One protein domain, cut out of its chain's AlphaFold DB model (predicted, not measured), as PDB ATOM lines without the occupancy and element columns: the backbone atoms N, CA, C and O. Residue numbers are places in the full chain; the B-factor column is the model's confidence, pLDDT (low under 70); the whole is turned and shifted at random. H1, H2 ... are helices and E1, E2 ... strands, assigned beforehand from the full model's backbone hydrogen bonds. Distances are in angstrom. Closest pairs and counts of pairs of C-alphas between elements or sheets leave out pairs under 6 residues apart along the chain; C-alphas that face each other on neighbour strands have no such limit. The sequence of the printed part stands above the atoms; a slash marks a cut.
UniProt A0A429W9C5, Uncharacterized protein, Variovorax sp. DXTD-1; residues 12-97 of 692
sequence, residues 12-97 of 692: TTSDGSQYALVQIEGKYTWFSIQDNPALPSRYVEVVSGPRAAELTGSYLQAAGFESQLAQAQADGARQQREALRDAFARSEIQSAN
ATOM      1  N   THR A  12      39.342 -35.764  42.808       87.69
ATOM      2  CA  THR A  12      39.568 -36.534  44.038       87.69
ATOM      3  C   THR A  12      40.976 -36.222  44.521       87.69
ATOM      4  O   THR A  12      41.938 -36.447  43.787       87.69
ATOM      5  N   THR A  13      41.100 -35.646  45.712       84.31
ATOM      6  CA  THR A  13      42.401 -35.317  46.305       84.31
ATOM      7  C   THR A  13      43.081 -36.570  46.857       84.31
ATOM      8  O   THR A  13      42.460 -37.620  47.021       84.31
ATOM      9  N   SER A  14      44.382 -36.483  47.139       83.12
ATOM     10  CA  SER A  14      45.188 -37.613  47.632       83.12
ATOM     11  C   SER A  14      44.721 -38.168  48.984       83.12
ATOM     12  O   SER A  14      44.970 -39.332  49.285       83.12
ATOM     13  N   ASP A  15      44.021 -37.356  49.778       84.31
ATOM     14  CA  ASP A  15      43.379 -37.739  51.041       84.31
ATOM     15  C   ASP A  15      42.034 -38.480  50.851       84.31
ATOM     16  O   ASP A  15      41.394 -38.852  51.831       84.31
ATOM     17  N   GLY A  16      41.605 -38.703  49.602       86.75
ATOM     18  CA  GLY A  16      40.337 -39.347  49.258       86.75
ATOM     19  C   GLY A  16      39.129 -38.410  49.264       86.75
ATOM     20  O   GLY A  16      38.026 -38.852  48.939       86.75
ATOM     21  N   SER A  17      39.307 -37.126  49.591       87.31
ATOM     22  CA  SER A  17      38.216 -36.153  49.556       87.31
ATOM     23  C   SER A  17      37.789 -35.885  48.116       87.31
ATOM     24  O   SER A  17      38.605 -35.702  47.211       87.31
ATOM     25  N   GLN A  18      36.481 -35.852  47.904       89.38
ATOM     26  CA  GLN A  18      35.887 -35.648  46.594       89.38
ATOM     27  C   GLN A  18      35.331 -34.233  46.481       89.38
ATOM     28  O   GLN A  18      34.700 -33.716  47.406       89.38
ATOM     29  N   TYR A  19      35.552 -33.605  45.330       90.31
ATOM     30  CA  TYR A  19      35.075 -32.260  45.044       90.31
ATOM     31  C   TYR A  19      34.427 -32.202  43.667       90.31
ATOM     32  O   TYR A  19      34.944 -32.765  42.702       90.31
ATOM     33  N   ALA A  20      33.312 -31.486  43.569       90.94
ATOM     34  CA  ALA A  20      32.640 -31.188  42.311       90.94
ATOM     35  C   ALA A  20      32.780 -29.706  41.970       90.94
ATOM     36  O   ALA A  20      32.579 -28.847  42.828       90.94
ATOM     37  N   LEU A  21      33.097 -29.412  40.711       90.81
ATOM     38  CA  LEU A  21      33.040 -28.063  40.163       90.81
ATOM     39  C   LEU A  21      31.664 -27.857  39.529       90.81
ATOM     40  O   LEU A  21      31.315 -28.542  38.570       90.81
ATOM     41  N   VAL A  22      30.877 -26.921  40.055       89.69
ATOM     42  CA  VAL A  22      29.514 -26.657  39.573       89.69
ATOM     43  C   VAL A  22      29.425 -25.239  39.035       89.69
ATOM     44  O   VAL A  22      29.876 -24.297  39.684       89.69
ATOM     45  N   GLN A  23      28.823 -25.074  37.857       89.75
ATOM     46  CA  GLN A  23      28.510 -23.753  37.323       89.75
ATOM     47  C   GLN A  23      27.172 -23.265  37.893       89.75
ATOM     48  O   GLN A  23      26.120 -23.830  37.603       89.75
ATOM     49  N   ILE A  24      27.208 -22.207  38.697       83.88
ATOM     50  CA  ILE A  24      26.040 -21.554  39.287       83.88
ATOM     51  C   ILE A  24      26.036 -20.106  38.800       83.88
ATOM     52  O   ILE A  24      26.994 -19.371  39.021       83.88
ATOM     53  N   GLU A  25      24.980 -19.705  38.086       87.19
ATOM     54  CA  GLU A  25      24.803 -18.320  37.601       87.19
ATOM     55  C   GLU A  25      26.000 -17.791  36.783       87.19
ATOM     56  O   GLU A  25      26.410 -16.638  36.891       87.19
ATOM     57  N   GLY A  26      26.602 -18.659  35.963       85.06
ATOM     58  CA  GLY A  26      27.757 -18.307  35.133       85.06
ATOM     59  C   GLY A  26      29.101 -18.281  35.872       85.06
ATOM     60  O   GLY A  26      30.123 -18.054  35.230       85.06
ATOM     61  N   LYS A  27      29.131 -18.566  37.180       84.25
ATOM     62  CA  LYS A  27      30.358 -18.713  37.975       84.25
ATOM     63  C   LYS A  27      30.612 -20.180  38.298       84.25
ATOM     64  O   LYS A  27      29.676 -20.925  38.562       84.25
ATOM     65  N   TYR A  28      31.872 -20.599  38.268       85.31
ATOM     66  CA  TYR A  28      32.263 -21.941  38.691       85.31
ATOM     67  C   TYR A  28      32.606 -21.935  40.180       85.31
ATOM     68  O   TYR A  28      33.450 -21.149  40.611       85.31
ATOM     69  N   THR A  29      31.976 -22.826  40.938       86.75
ATOM     70  CA  THR A  29      32.139 -22.941  42.388       86.75
ATOM     71  C   THR A  29      32.462 -24.382  42.765       86.75
ATOM     72  O   THR A  29      31.835 -25.323  42.273       86.75
ATOM     73  N   TRP A  30      33.447 -24.558  43.643       88.81
ATOM     74  CA  TRP A  30      33.831 -25.862  44.172       88.81
ATOM     75  C   TRP A  30      32.907 -26.274  45.320       88.81
ATOM     76  O   TRP A  30      32.649 -25.493  46.230       88.81
ATOM     77  N   PHE A  31      32.457 -27.524  45.316       86.56
ATOM     78  CA  PHE A  31      31.698 -28.130  46.405       86.56
ATOM     79  C   PHE A  31      32.420 -29.371  46.907       86.56
ATOM     80  O   PHE A  31      32.787 -30.239  46.115       86.56
ATOM     81  N   SER A  32      32.607 -29.475  48.221       86.75
ATOM     82  CA  SER A  32      33.077 -30.709  48.845       86.75
ATOM     83  C   SER A  32      31.931 -31.717  48.890       86.75
ATOM     84  O   SER A  32      30.856 -31.421  49.416       86.75
ATOM     85  N   ILE A  33      32.182 -32.909  48.357       84.88
ATOM     86  CA  ILE A  33      31.329 -34.085  48.500       84.88
ATOM     87  C   ILE A  33      31.838 -34.810  49.749       84.88
ATOM     88  O   ILE A  33      32.766 -35.612  49.688       84.88
ATOM     89  N   GLN A  34      31.308 -34.435  50.913       76.12
ATOM     90  CA  GLN A  34      31.556 -35.175  52.147       76.12
ATOM     91  C   GLN A  34      30.468 -36.231  52.304       76.12
ATOM     92  O   GLN A  34      29.286 -35.890  52.385       76.12
ATOM     93  N   ASP A  35      30.868 -37.495  52.427       63.81
ATOM     94  CA  ASP A  35      30.002 -38.540  52.966       63.81
ATOM     95  C   ASP A  35      29.820 -38.279  54.465       63.81
ATOM     96  O   ASP A  35      30.514 -38.838  55.313       63.81
ATOM     97  N   ASN A  36      28.921 -37.356  54.810       55.59
ATOM     98  CA  ASN A  36      28.500 -37.165  56.187       55.59
ATOM     99  C   ASN A  36      27.372 -38.166  56.497       55.59
ATOM    100  O   ASN A  36      26.240 -37.951  56.053       55.59
ATOM    101  N   PRO A  37      27.624 -39.229  57.284       56.22
ATOM    102  CA  PRO A  37      26.613 -40.244  57.580       56.22
ATOM    103  C   PRO A  37      25.426 -39.692  58.383       56.22
ATOM    104  O   PRO A  37      24.353 -40.289  58.372       56.22
ATOM    105  N   ALA A  38      25.590 -38.553  59.068       53.97
ATOM    106  CA  ALA A  38      24.519 -37.906  59.823       53.97
ATOM    107  C   ALA A  38      23.647 -36.974  58.961       53.97
ATOM    108  O   ALA A  38      22.530 -36.644  59.358       53.97
ATOM    109  N   LEU A  39      24.149 -36.528  57.805       56.34
ATOM    110  CA  LEU A  39      23.479 -35.590  56.901       56.34
ATOM    111  C   LEU A  39      23.819 -35.954  55.442       56.34
ATOM    112  O   LEU A  39      24.624 -35.252  54.821       56.34
ATOM    113  N   PRO A  40      23.232 -37.035  54.893       56.81
ATOM    114  CA  PRO A  40      23.448 -37.407  53.501       56.81
ATOM    115  C   PRO A  40      23.066 -36.238  52.583       56.81
ATOM    116  O   PRO A  40      22.063 -35.555  52.809       56.81
ATOM    117  N   SER A  41      23.893 -35.997  51.565       56.75
ATOM    118  CA  SER A  41      23.664 -34.990  50.517       56.75
ATOM    119  C   SER A  41      23.832 -33.514  50.923       56.75
ATOM    120  O   SER A  41      23.295 -32.626  50.259       56.75
ATOM    121  N   ARG A  42      24.593 -33.195  51.982       63.72
ATOM    122  CA  ARG A  42      25.013 -31.802  52.236       63.72
ATOM    123  C   ARG A  42      26.349 -31.483  51.573       63.72
ATOM    124  O   ARG A  42      27.404 -31.892  52.042       63.72
ATOM    125  N   TYR A  43      26.285 -30.683  50.516       68.62
ATOM    126  CA  TYR A  43      27.455 -30.096  49.870       68.62
ATOM    127  C   TYR A  43      27.936 -28.873  50.649       68.62
ATOM    128  O   TYR A  43      27.150 -27.967  50.933       68.62
ATOM    129  N   VAL A  44      29.226 -28.832  50.980       74.88
ATOM    130  CA  VAL A  44      29.857 -27.639  51.561       74.88
ATOM    131  C   VAL A  44      30.489 -26.848  50.428       74.88
ATOM    132  O   VAL A  44      31.363 -27.361  49.727       74.88
ATOM    133  N   GLU A  45      30.030 -25.615  50.231       77.94
ATOM    134  CA  GLU A  45      30.634 -24.697  49.270       77.94
ATOM    135  C   GLU A  45      32.061 -24.359  49.715       77.94
ATOM    136  O   GLU A  45      32.291 -23.853  50.815       77.94
ATOM    137  N   VAL A  46      33.035 -24.640  48.855       73.12
ATOM    138  CA  VAL A  46      34.417 -24.189  49.015       73.12
ATOM    139  C   VAL A  46      34.499 -22.824  48.338       73.12
ATOM    140  O   VAL A  46      34.888 -22.697  47.180       73.12
ATOM    141  N   VAL A  47      34.039 -21.807  49.066       60.59
ATOM    142  CA  VAL A  47      33.754 -20.463  48.535       60.59
ATOM    143  C   VAL A  47      35.022 -19.744  48.057       60.59
ATOM    144  O   VAL A  47      34.996 -19.027  47.060       60.59
ATOM    145  N   SER A  48      36.145 -19.905  48.765       66.69
ATOM    146  CA  SER A  48      37.400 -19.207  48.467       66.69
ATOM    147  C   SER A  48      38.577 -19.755  49.286       66.69
ATOM    148  O   SER A  48      38.404 -20.564  50.199       66.69
ATOM    149  N   GLY A  49      39.796 -19.316  48.955       77.62
ATOM    150  CA  GLY A  49      41.003 -19.575  49.746       77.62
ATOM    151  C   GLY A  49      41.956 -20.621  49.152       77.62
ATOM    152  O   GLY A  49      41.786 -21.044  48.006       77.62
ATOM    153  N   PRO A  50      42.975 -21.053  49.925       79.50
ATOM    154  CA  PRO A  50      44.063 -21.905  49.433       79.50
ATOM    155  C   PRO A  50      43.565 -23.210  48.808       79.50
ATOM    156  O   PRO A  50      44.070 -23.640  47.776       79.50
ATOM    157  N   ARG A  51      42.517 -23.804  49.396       82.75
ATOM    158  CA  ARG A  51      41.933 -25.056  48.907       82.75
ATOM    159  C   ARG A  51      41.208 -24.880  47.573       82.75
ATOM    160  O   ARG A  51      41.331 -25.734  46.708       82.75
ATOM    161  N   ALA A  52      40.501 -23.766  47.363       83.75
ATOM    162  CA  ALA A  52      39.872 -23.477  46.072       83.75
ATOM    163  C   ALA A  52      40.925 -23.295  44.962       83.75
ATOM    164  O   ALA A  52      40.731 -23.776  43.844       83.75
ATOM    165  N   ALA A  53      42.056 -22.652  45.275       84.62
ATOM    166  CA  ALA A  53      43.174 -22.505  44.343       84.62
ATOM    167  C   ALA A  53      43.825 -23.860  44.008       84.62
ATOM    168  O   ALA A  53      44.073 -24.144  42.839       84.62
ATOM    169  N   GLU A  54      44.029 -24.722  45.008       87.00
ATOM    170  CA  GLU A  54      44.555 -26.082  44.828       87.00
ATOM    171  C   GLU A  54      43.644 -26.942  43.937       87.00
ATOM    172  O   GLU A  54      44.116 -27.583  42.994       87.00
ATOM    173  N   LEU A  55      42.332 -26.918  44.192       87.81
ATOM    174  CA  LEU A  55      41.348 -27.651  43.393       87.81
ATOM    175  C   LEU A  55      41.296 -27.131  41.955       87.81
ATOM    176  O   LEU A  55      41.280 -27.918  41.010       87.81
ATOM    177  N   THR A  56      41.347 -25.808  41.782       87.94
ATOM    178  CA  THR A  56      41.399 -25.173  40.459       87.94
ATOM    179  C   THR A  56      42.672 -25.563  39.710       87.94
ATOM    180  O   THR A  56      42.596 -25.934  38.543       87.94
ATOM    181  N   GLY A  57      43.828 -25.563  40.376       88.94
ATOM    182  CA  GLY A  57      45.089 -26.016  39.788       88.94
ATOM    183  C   GLY A  57      45.043 -27.487  39.373       88.94
ATOM    184  O   GLY A  57      45.394 -27.814  38.243       88.94
ATOM    185  N   SER A  58      44.526 -28.356  40.244       88.94
ATOM    186  CA  SER A  58      44.373 -29.792  39.970       88.94
ATOM    187  C   SER A  58      43.463 -30.046  38.765       88.94
ATOM    188  O   SER A  58      43.778 -30.865  37.903       88.94
ATOM    189  N   TYR A  59      42.357 -29.305  38.671       91.44
ATOM    190  CA  TYR A  59      41.445 -29.372  37.534       91.44
ATOM    191  C   TYR A  59      42.094 -28.893  36.233       91.44
ATOM    192  O   TYR A  59      42.039 -29.599  35.231       91.44
ATOM    193  N   LEU A  60      42.730 -27.717  36.241       90.62
ATOM    194  CA  LEU A  60      43.383 -27.159  35.053       90.62
ATOM    195  C   LEU A  60      44.505 -28.071  34.552       90.62
ATOM    196  O   LEU A  60      44.645 -28.260  33.346       90.62
ATOM    197  N   GLN A  61      45.255 -28.684  35.471       91.75
ATOM    198  CA  GLN A  61      46.275 -29.671  35.145       91.75
ATOM    199  C   GLN A  61      45.662 -30.928  34.511       91.75
ATOM    200  O   GLN A  61      46.113 -31.352  33.449       91.75
ATOM    201  N   ALA A  62      44.620 -31.507  35.121       89.94
ATOM    202  CA  ALA A  62      43.957 -32.704  34.601       89.94
ATOM    203  C   ALA A  62      43.281 -32.469  33.238       89.94
ATOM    204  O   ALA A  62      43.224 -33.374  32.409       89.94
ATOM    205  N   ALA A  63      42.794 -31.250  32.996       91.19
ATOM    206  CA  ALA A  63      42.141 -30.860  31.752       91.19
ATOM    207  C   ALA A  63      43.112 -30.377  30.652       91.19
ATOM    208  O   ALA A  63      42.666 -30.098  29.540       91.19
ATOM    209  N   GLY A  64      44.422 -30.286  30.926       94.31
ATOM    210  CA  GLY A  64      45.436 -29.878  29.941       94.31
ATOM    211  C   GLY A  64      45.494 -28.371  29.650       94.31
ATOM    212  O   GLY A  64      45.967 -27.962  28.591       94.31
ATOM    213  N   PHE A  65      45.020 -27.527  30.569       94.81
ATOM    214  CA  PHE A  65      45.003 -26.066  30.438       94.81
ATOM    215  C   PHE A  65      46.272 -25.419  31.023       94.81
ATOM    216  O   PHE A  65      46.218 -24.700  32.023       94.81
ATOM    217  N   GLU A  66      47.434 -25.676  30.414       92.00
ATOM    218  CA  GLU A  66      48.743 -25.261  30.956       92.00
ATOM    219  C   GLU A  66      48.892 -23.739  31.127       92.00
ATOM    220  O   GLU A  66      49.373 -23.277  32.163       92.00
ATOM    221  N   SER A  67      48.433 -22.938  30.160       91.69
ATOM    222  CA  SER A  67      48.519 -21.472  30.240       91.69
ATOM    223  C   SER A  67      47.668 -20.906  31.380       91.69
ATOM    224  O   SER A  67      48.100 -20.008  32.101       91.69
ATOM    225  N   GLN A  68      46.460 -21.442  31.570       92.75
ATOM    226  CA  GLN A  68      45.574 -21.047  32.663       92.75
ATOM    227  C   GLN A  68      46.121 -21.517  34.012       92.75
ATOM    228  O   GLN A  68      45.991 -20.797  34.998       92.75
ATOM    229  N   LEU A  69      46.753 -22.693  34.060       92.00
ATOM    230  CA  LEU A  69      47.421 -23.194  35.258       92.00
ATOM    231  C   LEU A  69      48.567 -22.265  35.675       92.00
ATOM    232  O   LEU A  69      48.637 -21.880  36.840       92.00
ATOM    233  N   ALA A  70      49.418 -21.857  34.728       90.44
ATOM    234  CA  ALA A  70      50.506 -20.917  34.986       90.44
ATOM    235  C   ALA A  70      49.982 -19.564  35.500       90.44
ATOM    236  O   ALA A  70      50.510 -19.026  36.475       90.44
ATOM    237  N   GLN A  71      48.904 -19.048  34.901       92.75
ATOM    238  CA  GLN A  71      48.253 -17.818  35.356       92.75
ATOM    239  C   GLN A  71      47.675 -17.965  36.773       92.75
ATOM    240  O   GLN A  71      47.955 -17.139  37.638       92.75
ATOM    241  N   ALA A  72      46.932 -19.041  37.047       88.12
ATOM    242  CA  ALA A  72      46.345 -19.297  38.362       88.12
ATOM    243  C   ALA A  72      47.415 -19.455  39.457       88.12
ATOM    244  O   ALA A  72      47.239 -18.974  40.576       88.12
ATOM    245  N   GLN A  73      48.550 -20.084  39.135       88.62
ATOM    246  CA  GLN A  73      49.699 -20.184  40.036       88.62
ATOM    247  C   GLN A  73      50.351 -18.820  40.292       88.62
ATOM    248  O   GLN A  73      50.683 -18.511  41.438       88.62
ATOM    249  N   ALA A  74      50.508 -17.989  39.257       89.00
ATOM    250  CA  ALA A  74      51.038 -16.635  39.399       89.00
ATOM    251  C   ALA A  74      50.132 -15.757  40.279       89.00
ATOM    252  O   ALA A  74      50.623 -15.066  41.176       89.00
ATOM    253  N   ASP A  75      48.814 -15.836  40.083       88.19
ATOM    254  CA  ASP A  75      47.827 -15.108  40.883       88.19
ATOM    255  C   ASP A  75      47.806 -15.597  42.338       88.19
ATOM    256  O   ASP A  75      47.823 -14.786  43.267       88.19
ATOM    257  N   GLY A  76      47.876 -16.915  42.562       87.00
ATOM    258  CA  GLY A  76      48.001 -17.497  43.901       87.00
ATOM    259  C   GLY A  76      49.280 -17.054  44.621       87.00
ATOM    260  O   GLY A  76      49.234 -16.651  45.784       87.00
ATOM    261  N   ALA A  77      50.416 -17.036  43.919       85.19
ATOM    262  CA  ALA A  77      51.679 -16.546  44.468       85.19
ATOM    263  C   ALA A  77      51.616 -15.048  44.814       85.19
ATOM    264  O   ALA A  77      52.163 -14.625  45.836       85.19
ATOM    265  N   ARG A  78      50.930 -14.236  43.998       89.75
ATOM    266  CA  ARG A  78      50.708 -12.810  44.276       89.75
ATOM    267  C   ARG A  78      49.862 -12.610  45.533       89.75
ATOM    268  O   ARG A  78      50.284 -11.863  46.413       89.75
ATOM    269  N   GLN A  79      48.739 -13.320  45.651       88.69
ATOM    270  CA  GLN A  79      47.878 -13.269  46.838       88.69
ATOM    271  C   GLN A  79      48.621 -13.712  48.101       88.69
ATOM    272  O   GLN A  79      48.496 -13.080  49.146       88.69
ATOM    273  N   GLN A  80      49.446 -14.760  48.014       86.81
ATOM    274  CA  GLN A  80      50.252 -15.211  49.147       86.81
ATOM    275  C   GLN A  80      51.271 -14.149  49.584       86.81
ATOM    276  O   GLN A  80      51.433 -13.913  50.780       86.81
ATOM    277  N   ARG A  81      51.948 -13.484  48.637       88.38
ATOM    278  CA  ARG A  81      52.877 -12.384  48.949       88.38
ATOM    279  C   ARG A  81      52.162 -11.203  49.598       88.38
ATOM    280  O   ARG A  81      52.691 -10.638  50.549       88.38
ATOM    281  N   GLU A  82      50.979 -10.847  49.110       91.12
ATOM    282  CA  GLU A  82      50.158  -9.777  49.683       91.12
ATOM    283  C   GLU A  82      49.689 -10.131  51.101       91.12
ATOM    284  O   GLU A  82      49.904  -9.358  52.029       91.12
ATOM    285  N   ALA A  83      49.203 -11.356  51.317       83.62
ATOM    286  CA  ALA A  83      48.825 -11.843  52.641       83.62
ATOM    287  C   ALA A  83      50.005 -11.858  53.631       83.62
ATOM    288  O   ALA A  83      49.838 -11.498  54.799       83.62
ATOM    289  N   LEU A  84      51.205 -12.246  53.178       87.38
ATOM    290  CA  LEU A  84      52.427 -12.181  53.985       87.38
ATOM    291  C   LEU A  84      52.831 -10.736  54.292       87.38
ATOM    292  O   LEU A  84      53.227 -10.451  55.420       87.38
ATOM    293  N   ARG A  85      52.699  -9.821  53.325       90.38
ATOM    294  CA  ARG A  85      52.963  -8.392  53.522       90.38
ATOM    295  C   ARG A  85      52.012  -7.791  54.555       90.38
ATOM    296  O   ARG A  85      52.469  -7.103  55.460       90.38
ATOM    297  N   ASP A  86      50.726  -8.117  54.479       88.31
ATOM    298  CA  ASP A  86      49.728  -7.672  55.452       88.31
ATOM    299  C   ASP A  86      49.968  -8.275  56.839       88.31
ATOM    300  O   ASP A  86      49.811  -7.601  57.858       88.31
ATOM    301  N   ALA A  87      50.347  -9.554  56.909       81.00
ATOM    302  CA  ALA A  87      50.713 -10.199  58.167       81.00
ATOM    303  C   ALA A  87      51.950  -9.541  58.797       81.00
ATOM    304  O   ALA A  87      51.955  -9.289  60.002       81.00
ATOM    305  N   PHE A  88      52.959  -9.212  57.987       86.94
ATOM    306  CA  PHE A  88      54.146  -8.490  58.433       86.94
ATOM    307  C   PHE A  88      53.796  -7.084  58.933       86.94
ATOM    308  O   PHE A  88      54.149  -6.749  60.058       86.94
ATOM    309  N   ALA A  89      53.018  -6.309  58.171       81.94
ATOM    310  CA  ALA A  89      52.575  -4.975  58.578       81.94
ATOM    311  C   ALA A  89      51.784  -5.007  59.899       81.94
ATOM    312  O   ALA A  89      52.011  -4.192  60.792       81.94
ATOM    313  N   ARG A  90      50.899  -5.998  60.079       83.12
ATOM    314  CA  ARG A  90      50.189  -6.211  61.353       83.12
ATOM    315  C   ARG A  90      51.143  -6.551  62.498       83.12
ATOM    316  O   ARG A  90      50.970  -6.024  63.595       83.12
ATOM    317  N   SER A  91      52.137  -7.403  62.256       77.56
ATOM    318  CA  SER A  91      53.155  -7.755  63.252       77.56
ATOM    319  C   SER A  91      54.021  -6.555  63.635       77.56
ATOM    320  O   SER A  91      54.369  -6.405  64.802       77.56
ATOM    321  N   GLU A  92      54.364  -5.696  62.678       80.12
ATOM    322  CA  GLU A  92      55.154  -4.486  62.906       80.12
ATOM    323  C   GLU A  92      54.376  -3.480  63.759       80.12
ATOM    324  O   GLU A  92      54.889  -3.002  64.768       80.12
ATOM    325  N   ILE A  93      53.093  -3.262  63.448       80.25
ATOM    326  CA  ILE A  93      52.191  -2.434  64.261       80.25
ATOM    327  C   ILE A  93      52.036  -3.012  65.673       80.25
ATOM    328  O   ILE A  93      52.065  -2.270  66.652       80.25
ATOM    329  N   GLN A  94      51.881  -4.333  65.815       76.19
ATOM    330  CA  GLN A  94      51.807  -4.978  67.130       76.19
ATOM    331  C   GLN A  94      53.108  -4.818  67.922       76.19
ATOM    332  O   GLN A  94      53.055  -4.499  69.109       76.19
ATOM    333  N   SER A  95      54.259  -4.986  67.271       73.50
ATOM    334  CA  SER A  95      55.568  -4.774  67.888       73.50
ATOM    335  C   SER A  95      55.723  -3.326  68.341       73.50
ATOM    336  O   SER A  95      56.005  -3.091  69.509       73.50
ATOM    337  N   ALA A  96      55.454  -2.353  67.467       78.56
ATOM    338  CA  ALA A  96      55.518  -0.931  67.797       78.56
ATOM    339  C   ALA A  96      54.566  -0.566  68.946       78.56
ATOM    340  O   ALA A  96      54.936   0.164  69.859       78.56
ATOM    341  N   ASN A  97      53.359  -1.140  68.969       82.88
ATOM    342  CA  ASN A  97      52.414  -0.929  70.061       82.88
ATOM    343  C   ASN A  97      52.890  -1.513  71.396       82.88
ATOM    344  O   ASN A  97      52.466  -1.030  72.447       82.88
TER     345      ASN A  97
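Overview. This is residues 12 to 97 of the 692 residues of an uncharacterized protein of Variovorax sp. DXTD-1 (UniProt A0A429W9C5). A small sheet has H1 across one face, and the long helix H2 folds back beside H1, its residues 81 to 97 sticking out. The 86 printed residues include strands E1, E2, E3, then helices H1, H2: class mixed. The sheet, E1 E2 E3, is an antiparallel meander, neighbours in chain order; the whole is loose, radius of gyration 16.9 A, spanning 50 by 39 by 30 A.

Arrangement. E1 (18 to 24) and E2 (27 to 33) form a hairpin, N 22 to O 29 2.9 A. E2 and E3 (44 to 46) form another, N 46 to O 30 2.8 A. H1 (50 to 62) is on the sheet, making two layers, helix over strands, at a height of 10.1 A, across the strands; the C-alphas of Trp 30 and Ala 52, closest between E2 and H1, are 6.8 A apart. H2 (66 to 97) touches H1 with residues 66 to 76 alone, closest C-alphas Leu 60 and Leu 69, 5.7 A, at a shallow tilt of 15 degrees, opposite ways, a helical hairpin. Both helices have every O i to N i+4 pair within hydrogen-bond range.

Along the chain. E1 and E2 each measure 18.7 A, E3 6.3 A, H1 18.3 A, H2 46.2 A. C-alpha 18 is at (35.887, -35.648, 46.594), C-alpha 97 at (52.414, -0.929, 70.061).

Size, cuts and confidence. The farthest C-alphas, Pro 40 and Ala 96, are 50.6 A apart. The printed part has no cut and no long link. pLDDT is under 70 at residues 35 to 43 and 47 to 48.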